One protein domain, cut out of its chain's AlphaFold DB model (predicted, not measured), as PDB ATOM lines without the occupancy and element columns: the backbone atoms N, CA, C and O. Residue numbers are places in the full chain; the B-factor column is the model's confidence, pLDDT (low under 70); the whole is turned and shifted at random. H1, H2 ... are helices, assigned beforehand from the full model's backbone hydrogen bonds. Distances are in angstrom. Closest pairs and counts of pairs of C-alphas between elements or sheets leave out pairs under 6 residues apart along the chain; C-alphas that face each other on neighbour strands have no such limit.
ATOM      1  N   ALA A  93     126.905 114.302 101.313       73.31
ATOM      2  CA  ALA A  93     127.935 114.035 102.318       73.31
ATOM      3  C   ALA A  93     128.456 112.605 102.165       73.31
ATOM      4  O   ALA A  93     129.652 112.408 101.988       73.31
ATOM      5  N   LYS A  94     127.548 111.629 102.075       77.62
ATOM      6  CA  LYS A  94     127.927 110.236 101.817       77.62
ATOM      7  C   LYS A  94     128.610 110.053 100.458       77.62
ATOM      8  O   LYS A  94     129.545 109.276 100.355       77.62
ATOM      9  N   ALA A  95     128.189 110.795  99.433       73.31
ATOM     10  CA  ALA A  95     128.824 110.771  98.113       73.31
ATOM     11  C   ALA A  95     130.272 111.301  98.116       73.31
ATOM     12  O   ALA A  95     131.021 110.984  97.202       73.31
ATOM     13  N   ARG A  96     130.660 112.105  99.117       74.12
ATOM     14  CA  ARG A  96     132.055 112.530  99.324       74.12
ATOM     15  C   ARG A  96     132.880 111.481 100.065       74.12
ATOM     16  O   ARG A  96     134.083 111.442  99.879       74.12
ATOM     17  N   GLU A  97     132.239 110.674 100.907       65.50
ATOM     18  CA  GLU A  97     132.889 109.590 101.657       65.50
ATOM     19  C   GLU A  97     133.051 108.314 100.824       65.50
ATOM     20  O   GLU A  97     133.952 107.518 101.068       65.50
ATOM     21  N   THR A  98     132.169 108.078  99.851       62.03
ATOM     22  CA  THR A  98     132.330 106.954  98.930       62.03
ATOM     23  C   THR A  98     133.374 107.313  97.871       62.03
ATOM     24  O   THR A  98     133.167 108.318  97.186       62.03
ATOM     25  N   PRO A  99     134.435 106.505  97.678       60.00
ATOM     26  CA  PRO A  99     135.385 106.708  96.591       60.00
ATOM     27  C   PRO A  99     134.616 106.541  95.279       60.00
ATOM     28  O   PRO A  99     134.146 105.454  94.955       60.00
ATOM     29  N   THR A 100     134.364 107.644  94.578       57.50
ATOM     30  CA  THR A 100     133.645 107.632  93.287       57.50
ATOM     31  C   THR A 100     134.600 107.777  92.109       57.50
ATOM     32  O   THR A 100     134.192 107.626  90.958       57.50
ATOM     33  N   THR A 101     135.873 108.022  92.403       62.56
ATOM     34  CA  THR A 101     136.947 108.256  91.449       62.56
ATOM     35  C   THR A 101     138.004 107.167  91.608       62.56
ATOM     36  O   THR A 101     138.294 106.752  92.727       62.56
ATOM     37  N   ALA A 102     138.602 106.726  90.498       64.19
ATOM     38  CA  ALA A 102     139.656 105.702  90.499       64.19
ATOM     39  C   ALA A 102     140.839 106.070  91.422       64.19
ATOM     40  O   ALA A 102     141.438 105.209  92.055       64.19
ATOM     41  N   GLU A 103     141.116 107.366  91.570       58.75
ATOM     42  CA  GLU A 103     142.146 107.885  92.474       58.75
ATOM     43  C   GLU A 103     141.830 107.636  93.959       58.75
ATOM     44  O   GLU A 103     142.739 107.409  94.752       58.75
ATOM     45  N   ASP A 104     140.554 107.632  94.351       63.44
ATOM     46  CA  ASP A 104     140.155 107.397  95.742       63.44
ATOM     47  C   ASP A 104     140.176 105.896  96.093       63.44
ATOM     48  O   ASP A 104     140.423 105.529  97.245       63.44
ATOM     49  N   GLU A 105     139.985 105.013  95.106       69.75
ATOM     50  CA  GLU A 105     140.181 103.565  95.270       69.75
ATOM     51  C   GLU A 105     141.660 103.235  95.505       69.75
ATOM     52  O   GLU A 105     141.983 102.491  96.434       69.75
ATOM     53  N   GLU A 106     142.571 103.868  94.756       70.94
ATOM     54  CA  GLU A 106     144.014 103.744  94.995       70.94
ATOM     55  C   GLU A 106     144.416 104.232  96.393       70.94
ATOM     56  O   GLU A 106     145.301 103.652  97.026       70.94
ATOM     57  N   ILE A 107     143.785 105.295  96.900       70.88
ATOM     58  CA  ILE A 107     144.040 105.805  98.254       70.88
ATOM     59  C   ILE A 107     143.576 104.788  99.301       70.88
ATOM     60  O   ILE A 107     144.350 104.440 100.194       70.88
ATOM     61  N   ALA A 108     142.370 104.238  99.156       76.69
ATOM     62  CA  ALA A 108     141.847 103.231 100.075       76.69
ATOM     63  C   ALA A 108     142.677 101.931 100.071       76.69
ATOM     64  O   ALA A 108     142.835 101.284 101.107       76.69
ATOM     65  N   GLU A 109     143.222 101.521  98.923       81.19
ATOM     66  CA  GLU A 109     144.140 100.377  98.837       81.19
ATOM     67  C   GLU A 109     145.491 100.656  99.507       81.19
ATOM     68  O   GLU A 109     146.036  99.785 100.193       81.19
ATOM     69  N   ARG A 110     146.021 101.877  99.364       76.88
ATOM     70  CA  ARG A 110     147.259 102.304 100.039       76.88
ATOM     71  C   ARG A 110     147.092 102.350 101.556       76.88
ATOM     72  O   ARG A 110     147.983 101.882 102.261       76.88
ATOM     73  N   GLU A 111     145.965 102.848 102.055       80.06
ATOM     74  CA  GLU A 111     145.670 102.895 103.493       80.06
ATOM     75  C   GLU A 111     145.552 101.485 104.085       80.06
ATOM     76  O   GLU A 111     146.222 101.178 105.069       80.06
ATOM     77  N   LYS A 112     144.850 100.566 103.411       86.38
ATOM     78  CA  LYS A 112     144.807  99.146 103.813       86.38
ATOM     79  C   LYS A 112     146.191  98.501 103.835       86.38
ATOM     80  O   LYS A 112     146.484  97.683 104.706       86.38
ATOM     81  N   ARG A 113     147.060  98.849 102.882       85.81
ATOM     82  CA  ARG A 113     148.443  98.356 102.847       85.81
ATOM     83  C   ARG A 113     149.268  98.899 104.016       85.81
ATOM     84  O   ARG A 113     150.066  98.155 104.580       85.81
ATOM     85  N   LEU A 114     149.074 100.161 104.397       82.88
ATOM     86  CA  LEU A 114     149.714 100.753 105.575       82.88
ATOM     87  C   LEU A 114     149.230 100.113 106.875       82.88
ATOM     88  O   LEU A 114     150.050  99.817 107.742       82.88
ATOM     89  N   GLU A 115     147.930  99.850 106.998       86.69
ATOM     90  CA  GLU A 115     147.358  99.140 108.145       86.69
ATOM     91  C   GLU A 115     147.943  97.731 108.276       86.69
ATOM     92  O   GLU A 115     148.394  97.351 109.355       86.69
ATOM     93  N   GLN A 116     148.048  96.988 107.171       90.62
ATOM     94  CA  GLN A 116     148.673  95.661 107.159       90.62
ATOM     95  C   GLN A 116     150.145  95.702 107.580       90.62
ATOM     96  O   GLN A 116     150.588  94.848 108.345       90.62
ATOM     97  N   LEU A 117     150.906  96.696 107.114       86.44
ATOM     98  CA  LEU A 117     152.303  96.878 107.517       86.44
ATOM     99  C   LEU A 117     152.430  97.251 108.993       86.44
ATOM    100  O   LEU A 117     153.342  96.777 109.667       86.44
ATOM    101  N   ARG A 118     151.508  98.064 109.513       83.56
ATOM    102  CA  ARG A 118     151.468  98.431 110.930       83.56
ATOM    103  C   ARG A 118     151.118  97.236 111.812       83.56
ATOM    104  O   ARG A 118     151.752  97.055 112.847       83.56
ATOM    105  N   GLU A 119     150.167  96.404 111.396       92.62
ATOM    106  CA  GLU A 119     149.859  95.143 112.078       92.62
ATOM    107  C   GLU A 119     151.045  94.174 112.036       92.62
ATOM    108  O   GLU A 119     151.354  93.546 113.046       92.62
ATOM    109  N   ALA A 120     151.736  94.065 110.899       88.75
ATOM    110  CA  ALA A 120     152.926  93.227 110.772       88.75
ATOM    111  C   ALA A 120     154.073  93.726 111.670       88.75
ATOM    112  O   ALA A 120     154.736  92.922 112.321       88.75
ATOM    113  N   ALA A 121     154.254  95.044 111.788       88.50
ATOM    114  CA  ALA A 121     155.211  95.641 112.718       88.50
ATOM    115  C   ALA A 121     154.813  95.424 114.190       88.50
ATOM    116  O   ALA A 121     155.663  95.092 115.009       88.50
ATOM    117  N   GLN A 122     153.522  95.522 114.535       91.94
ATOM    118  CA  GLN A 122     153.023  95.173 115.876       91.94
ATOM    119  C   GLN A 122     153.214  93.689 116.212       91.94
ATOM    120  O   GLN A 122     153.445  93.348 117.369       91.94
ATOM    121  N   ARG A 123     153.138  92.805 115.211       90.81
ATOM    122  CA  ARG A 123     153.464  91.375 115.351       90.81
ATOM    123  C   ARG A 123     154.972  91.101 115.389       90.81
ATOM    124  O   ARG A 123     155.356  89.970 115.668       90.81
ATOM    125  N   GLY A 124     155.814  92.105 115.125       87.31
ATOM    126  CA  GLY A 124     157.270  91.967 115.049       87.31
ATOM    127  C   GLY A 124     157.771  91.259 113.785       87.31
ATOM    128  O   GLY A 124     158.910  90.809 113.753       87.31
ATOM    129  N   GLU A 125     156.936  91.127 112.749       90.00
ATOM    130  CA  GLU A 125     157.313  90.517 111.462       90.00
ATOM    131  C   GLU A 125     158.089  91.490 110.560       90.00
ATOM    132  O   GLU A 125     158.797  91.066 109.647       90.00
ATOM    133  N   VAL A 126     157.944  92.796 110.801       86.50
ATOM    134  CA  VAL A 126     158.580  93.868 110.032       86.50
ATOM    135  C   VAL A 126     159.265  94.826 110.996       86.50
ATOM    136  O   VAL A 126     158.638  95.309 111.939       86.50
ATOM    137  N   ASP A 127     160.539  95.121 110.739       90.00
ATOM    138  CA  ASP A 127     161.297  96.099 111.516       90.00
ATOM    139  C   ASP A 127     160.666  97.492 111.415       90.00
ATOM    140  O   ASP A 127     160.166  97.908 110.363       90.00
ATOM    141  N   TYR A 128     160.732  98.248 112.512       78.81
ATOM    142  CA  TYR A 128     160.163  99.594 112.588       78.81
ATOM    143  C   TYR A 128     160.721 100.525 111.497       78.81
ATOM    144  O   TYR A 128     159.977 101.307 110.906       78.81
ATOM    145  N   ASP A 129     162.000 100.382 111.153       81.44
ATOM    146  CA  ASP A 129     162.644 101.168 110.098       81.44
ATOM    147  C   ASP A 129     162.034 100.890 108.715       81.44
ATOM    148  O   ASP A 129     161.788 101.815 107.937       81.44
ATOM    149  N   VAL A 130     161.686  99.630 108.433       84.19
ATOM    150  CA  VAL A 130     161.046  99.221 107.172       84.19
ATOM    151  C   VAL A 130     159.608  99.741 107.098       84.19
ATOM    152  O   VAL A 130     159.173 100.192 106.036       84.19
ATOM    153  N   LEU A 131     158.879  99.754 108.221       83.56
ATOM    154  CA  LEU A 131     157.561 100.391 108.306       83.56
ATOM    155  C   LEU A 131     157.654 101.886 107.970       83.56
ATOM    156  O   LEU A 131     156.848 102.391 107.189       83.56
ATOM    157  N   VAL A 132     158.651 102.579 108.523       76.94
ATOM    158  CA  VAL A 132     158.861 104.015 108.308       76.94
ATOM    159  C   VAL A 132     159.217 104.318 106.849       76.94
ATOM    160  O   VAL A 132     158.684 105.266 106.267       76.94
ATOM    161  N   GLU A 133     160.080 103.521 106.220       81.94
ATOM    162  CA  GLU A 133     160.431 103.685 104.804       81.94
ATOM    163  C   GLU A 133     159.239 103.447 103.873       81.94
ATOM    164  O   GLU A 133     158.993 104.236 102.954       81.94
ATOM    165  N   GLN A 134     158.446 102.409 104.140       80.31
ATOM    166  CA  GLN A 134     157.263 102.107 103.338       80.31
ATOM    167  C   GLN A 134     156.138 103.124 103.571       80.31
ATOM    168  O   GLN A 134     155.470 103.517 102.610       80.31
ATOM    169  N   SER A 135     155.978 103.642 104.794       77.69
ATOM    170  CA  SER A 135     155.032 104.729 105.070       77.69
ATOM    171  C   SER A 135     155.426 106.041 104.398       77.69
ATOM    172  O   SER A 135     154.562 106.766 103.910       77.69
ATOM    173  N   ARG A 136     156.730 106.327 104.292       71.50
ATOM    174  CA  ARG A 136     157.235 107.488 103.537       71.50
ATOM    175  C   ARG A 136     156.901 107.386 102.049       71.50
ATOM    176  O   ARG A 136     156.513 108.383 101.451       71.50
ATOM    177  N   ALA A 137     157.023 106.201 101.454       69.81
ATOM    178  CA  ALA A 137     156.710 105.992 100.038       69.81
ATOM    179  C   ALA A 137     155.202 106.116  99.735       69.81
ATOM    180  O   ALA A 137     154.804 106.562  98.654       69.81
ATOM    181  N   LEU A 138     154.352 105.741 100.693       72.44
ATOM    182  CA  LEU A 138     152.895 105.735 100.537       72.44
ATOM    183  C   LEU A 138     152.234 107.088 100.879       72.44
ATOM    184  O   LEU A 138     151.088 107.307 100.488       72.44
ATOM    185  N   GLY A 139     152.984 108.053 101.423       61.34
ATOM    186  CA  GLY A 139     152.496 109.384 101.808       61.34
ATOM    187  C   GLY A 139     152.093 109.388 103.278       61.34
ATOM    188  O   GLY A 139     151.267 108.578 103.693       61.34
ATOM    189  N   GLY A 140     152.740 110.237 104.072       54.88
ATOM    190  CA  GLY A 140     152.710 110.135 105.525       54.88
ATOM    191  C   GLY A 140     151.438 110.709 106.141       54.88
ATOM    192  O   GLY A 140     150.879 111.699 105.674       54.88
ATOM    193  N   ASP A 141     151.036 110.123 107.264       57.91
ATOM    194  CA  ASP A 141     150.105 110.752 108.194       57.91
ATOM    195  C   ASP A 141     150.814 111.837 109.008       57.91
ATOM    196  O   ASP A 141     152.031 111.799 109.196       57.91
ATOM    197  N   VAL A 142     150.052 112.772 109.589       60.19
ATOM    198  CA  VAL A 142     150.590 113.908 110.374       60.19
ATOM    199  C   VAL A 142     151.567 113.465 111.476       60.19
ATOM    200  O   VAL A 142     152.451 114.228 111.858       60.19
ATOM    201  N   LYS A 143     151.444 112.228 111.973       58.56
ATOM    202  CA  LYS A 143     152.317 111.648 113.004       58.56
ATOM    203  C   LYS A 143     153.627 111.048 112.480       58.56
ATOM    204  O   LYS A 143     154.561 110.934 113.265       58.56
ATOM    205  N   SER A 144     153.717 110.663 111.204       55.16
ATOM    206  CA  SER A 144     154.856 109.916 110.634       55.16
ATOM    207  C   SER A 144     155.612 110.653 109.516       55.16
ATOM    208  O   SER A 144     156.478 110.071 108.859       55.16
ATOM    209  N   THR A 145     155.353 111.948 109.312       58.41
ATOM    210  CA  THR A 145     156.016 112.740 108.260       58.41
ATOM    211  C   THR A 145     157.510 112.972 108.534       58.41
ATOM    212  O   THR A 145     157.921 113.903 109.221       58.41
ATOM    213  N   HIS A 146     158.364 112.155 107.919       53.84
ATOM    214  CA  HIS A 146     159.768 112.510 107.709       53.84
ATOM    215  C   HIS A 146     159.880 113.340 106.434       53.84
ATOM    216  O   HIS A 146     159.880 112.838 105.313       53.84
ATOM    217  N   LEU A 147     159.923 114.649 106.645       52.88
ATOM    218  CA  LEU A 147     159.969 115.676 105.617       52.88
ATOM    219  C   LEU A 147     161.266 115.584 104.798       52.88
ATOM    220  O   LEU A 147     162.330 115.991 105.261       52.88
ATOM    221  N   VAL A 148     161.177 115.163 103.537       53.12
ATOM    222  CA  VAL A 148     162.199 115.498 102.538       53.12
ATOM    223  C   VAL A 148     161.796 116.835 101.919       53.12
ATOM    224  O   VAL A 148     160.875 116.913 101.120       53.12
ATOM    225  N   ARG A 149     162.466 117.914 102.340       61.56
ATOM    226  CA  ARG A 149     162.350 119.278 101.777       61.56
ATOM    227  C   ARG A 149     160.959 119.940 101.745       61.56
ATOM    228  O   ARG A 149     160.750 120.858 100.962       61.56
ATOM    229  N   GLY A 150     160.107 119.625 102.718       61.22
ATOM    230  CA  GLY A 150     159.018 120.512 103.134       61.22
ATOM    231  C   GLY A 150     157.702 120.303 102.383       61.22
ATOM    232  O   GLY A 150     157.648 120.388 101.167       61.22
ATOM    233  N   LEU A 151     156.650 120.111 103.181       64.19
ATOM    234  CA  LEU A 151     155.254 119.883 102.810       64.19
ATOM    235  C   LEU A 151     154.967 118.584 102.045       64.19
ATOM    236  O   LEU A 151     155.287 118.420 100.875       64.19
ATOM    237  N   ASP A 152     154.278 117.675 102.734       70.94
ATOM    238  CA  ASP A 152     153.679 116.501 102.116       70.94
ATOM    239  C   ASP A 152     152.463 116.947 101.286       70.94
ATOM    240  O   ASP A 152     151.450 117.404 101.826       70.94
ATOM    241  N   PHE A 153     152.587 116.881  99.958       74.75
ATOM    242  CA  PHE A 153     151.542 117.306  99.024       74.75
ATOM    243  C   PHE A 153     150.248 116.509  99.207       74.75
ATOM    244  O   PHE A 153     149.170 117.074  99.056       74.75
ATOM    245  N   ARG A 154     150.330 115.246  99.639       72.44
ATOM    246  CA  ARG A 154     149.139 114.425  99.900       72.44
ATOM    247  C   ARG A 154     148.429 114.857 101.175       72.44
ATOM    248  O   ARG A 154     147.204 114.933 101.215       72.44
ATOM    249  N   LEU A 155     149.196 115.218 102.201       77.31
ATOM    250  CA  LEU A 155     148.641 115.795 103.422       77.31
ATOM    251  C   LEU A 155     147.939 117.128 103.136       77.31
ATOM    252  O   LEU A 155     146.852 117.395 103.648       77.31
ATOM    253  N   LEU A 156     148.541 117.952 102.278       79.25
ATOM    254  CA  LEU A 156     147.928 119.188 101.804       79.25
ATOM    255  C   LEU A 156     146.671 118.951 100.978       79.25
ATOM    256  O   LEU A 156     145.715 119.705 101.130       79.25
ATOM    257  N   GLU A 157     146.658 117.940 100.117       81.12
ATOM    258  CA  GLU A 157     145.475 117.562  99.346       81.12
ATOM    259  C   GLU A 157     144.328 117.147 100.268       81.12
ATOM    260  O   GLU A 157     143.218 117.640 100.077       81.12
ATOM    261  N   LYS A 158     144.582 116.352 101.318       81.00
ATOM    262  CA  LYS A 158     143.574 116.007 102.341       81.00
ATOM    263  C   LYS A 158     143.034 117.258 103.053       81.00
ATOM    264  O   LYS A 158     141.820 117.464 103.129       81.00
ATOM    265  N   VAL A 159     143.919 118.172 103.465       83.69
ATOM    266  CA  VAL A 159     143.523 119.469 104.056       83.69
ATOM    267  C   VAL A 159     142.736 120.339 103.059       83.69
ATOM    268  O   VAL A 159     141.756 120.976 103.446       83.69
ATOM    269  N   LYS A 160     143.109 120.355 101.771       85.81
ATOM    270  CA  LYS A 160     142.433 121.110 100.695       85.81
ATOM    271  C   LYS A 160     141.063 120.513 100.348       85.81
ATOM    272  O   LYS A 160     140.129 121.272 100.092       85.81
ATOM    273  N   LYS A 161     140.922 119.184 100.396       86.06
ATOM    274  CA  LYS A 161     139.647 118.445 100.288       86.06
ATOM    275  C   LYS A 161     138.744 118.665 101.517       86.06
ATOM    276  O   LYS A 161     137.540 118.428 101.440       86.06
ATOM    277  N   GLY A 162     139.295 119.205 102.607       76.44
ATOM    278  CA  GLY A 162     138.561 119.581 103.815       76.44
ATOM    279  C   GLY A 162     138.452 118.463 104.851       76.44
ATOM    280  O   GLY A 162     137.588 118.545 105.724       76.44
ATOM    281  N   GLU A 163     139.297 117.435 104.765       76.25
ATOM    282  CA  GLU A 163     139.408 116.399 105.793       76.25
ATOM    283  C   GLU A 163     140.123 116.945 107.037       76.25
ATOM    284  O   GLU A 163     141.149 117.626 106.947       76.25
ATOM    285  N   ASP A 164     139.574 116.659 108.223       76.69
ATOM    286  CA  ASP A 164     140.142 117.103 109.499       76.69
ATOM    287  C   ASP A 164     141.309 116.206 109.922       76.69
ATOM    288  O   ASP A 164     141.171 115.278 110.721       76.69
TER     289      ASP A 164
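This is residues 93 to 164 of the 503 residues of the protein "RED_N domain-containing protein" of Ascobolus immersus RN42 (UniProt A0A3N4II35). One long helix, H2, with the short H1 before it, runs along the longest axis, and H3 folds back beside the later part of H2 as a helical hairpin. A long loop, residues 139 to 152, then leads to H4, a separate helix that touches neither arm of the hairpin; residues 100 to 106, of which 102 to 106 belong to H2, stick out. The printed part has 72 residues with four named helices, H1, H2, H3 and H4 in that order, and no named strand; its class is all helix. The whole is only just loose, close to compact, with a radius of gyration of the C-alphas of 13.6 A and spans of 39 by 28 by 20 A.

Begin at Ala 93 and go on to Lys 94, where H1 starts; it covers residues 94 to 97. Find C-alpha 102 at (139.656, 105.702, 90.499); from there H2 runs over residues 102 to 122, 30.6 A from first to last C-alpha, to C-alpha 122 at (153.023, 95.173, 115.876). H3 follows as residues 128 to 138, 15.4 A long from first to last C-alpha. H4 holds residues 153 to 161, 12.0 A from first to last C-alpha, and ends at C-alpha 161, at (139.647, 118.445, 100.288).

Look first at the hairpin of H2 and H3: they touch, with 8 pairs of C-alphas within 8 A. Their closest C-alphas are those of Ala 121 and Tyr 128, 6.3 A apart. Their lines stand at a shallow tilt of 3 degrees, and they run opposite ways; their centres are 11.9 A apart. H1 is apart from H2, H3 and H4. H4 is apart from H2 and from H3. Along the backbone, in H2, H3 and H4 every O i to N i+4 pair is within hydrogen-bond range. H1, with four residues, is too short for such a pair, and its one O i to N i+3 pair is within range.

The two C-alphas farthest apart are those of Ala 93 and Asp 127, at 39.0 A, while the first and last printed C-alphas, of Ala 93 and Asp 164, are 14.5 A apart. The printed part has no cut. The links from H1 to H2 and from H2 to H3 are tight, with 4 and 5 residues; the link from H3 to H4 is long, with 14. Look in the B-factor column for the model's confidence: the mean pLDDT of the printed part is 74.5, and residues 97 to 105, residue 137 and residues 139 to 151 are under 70.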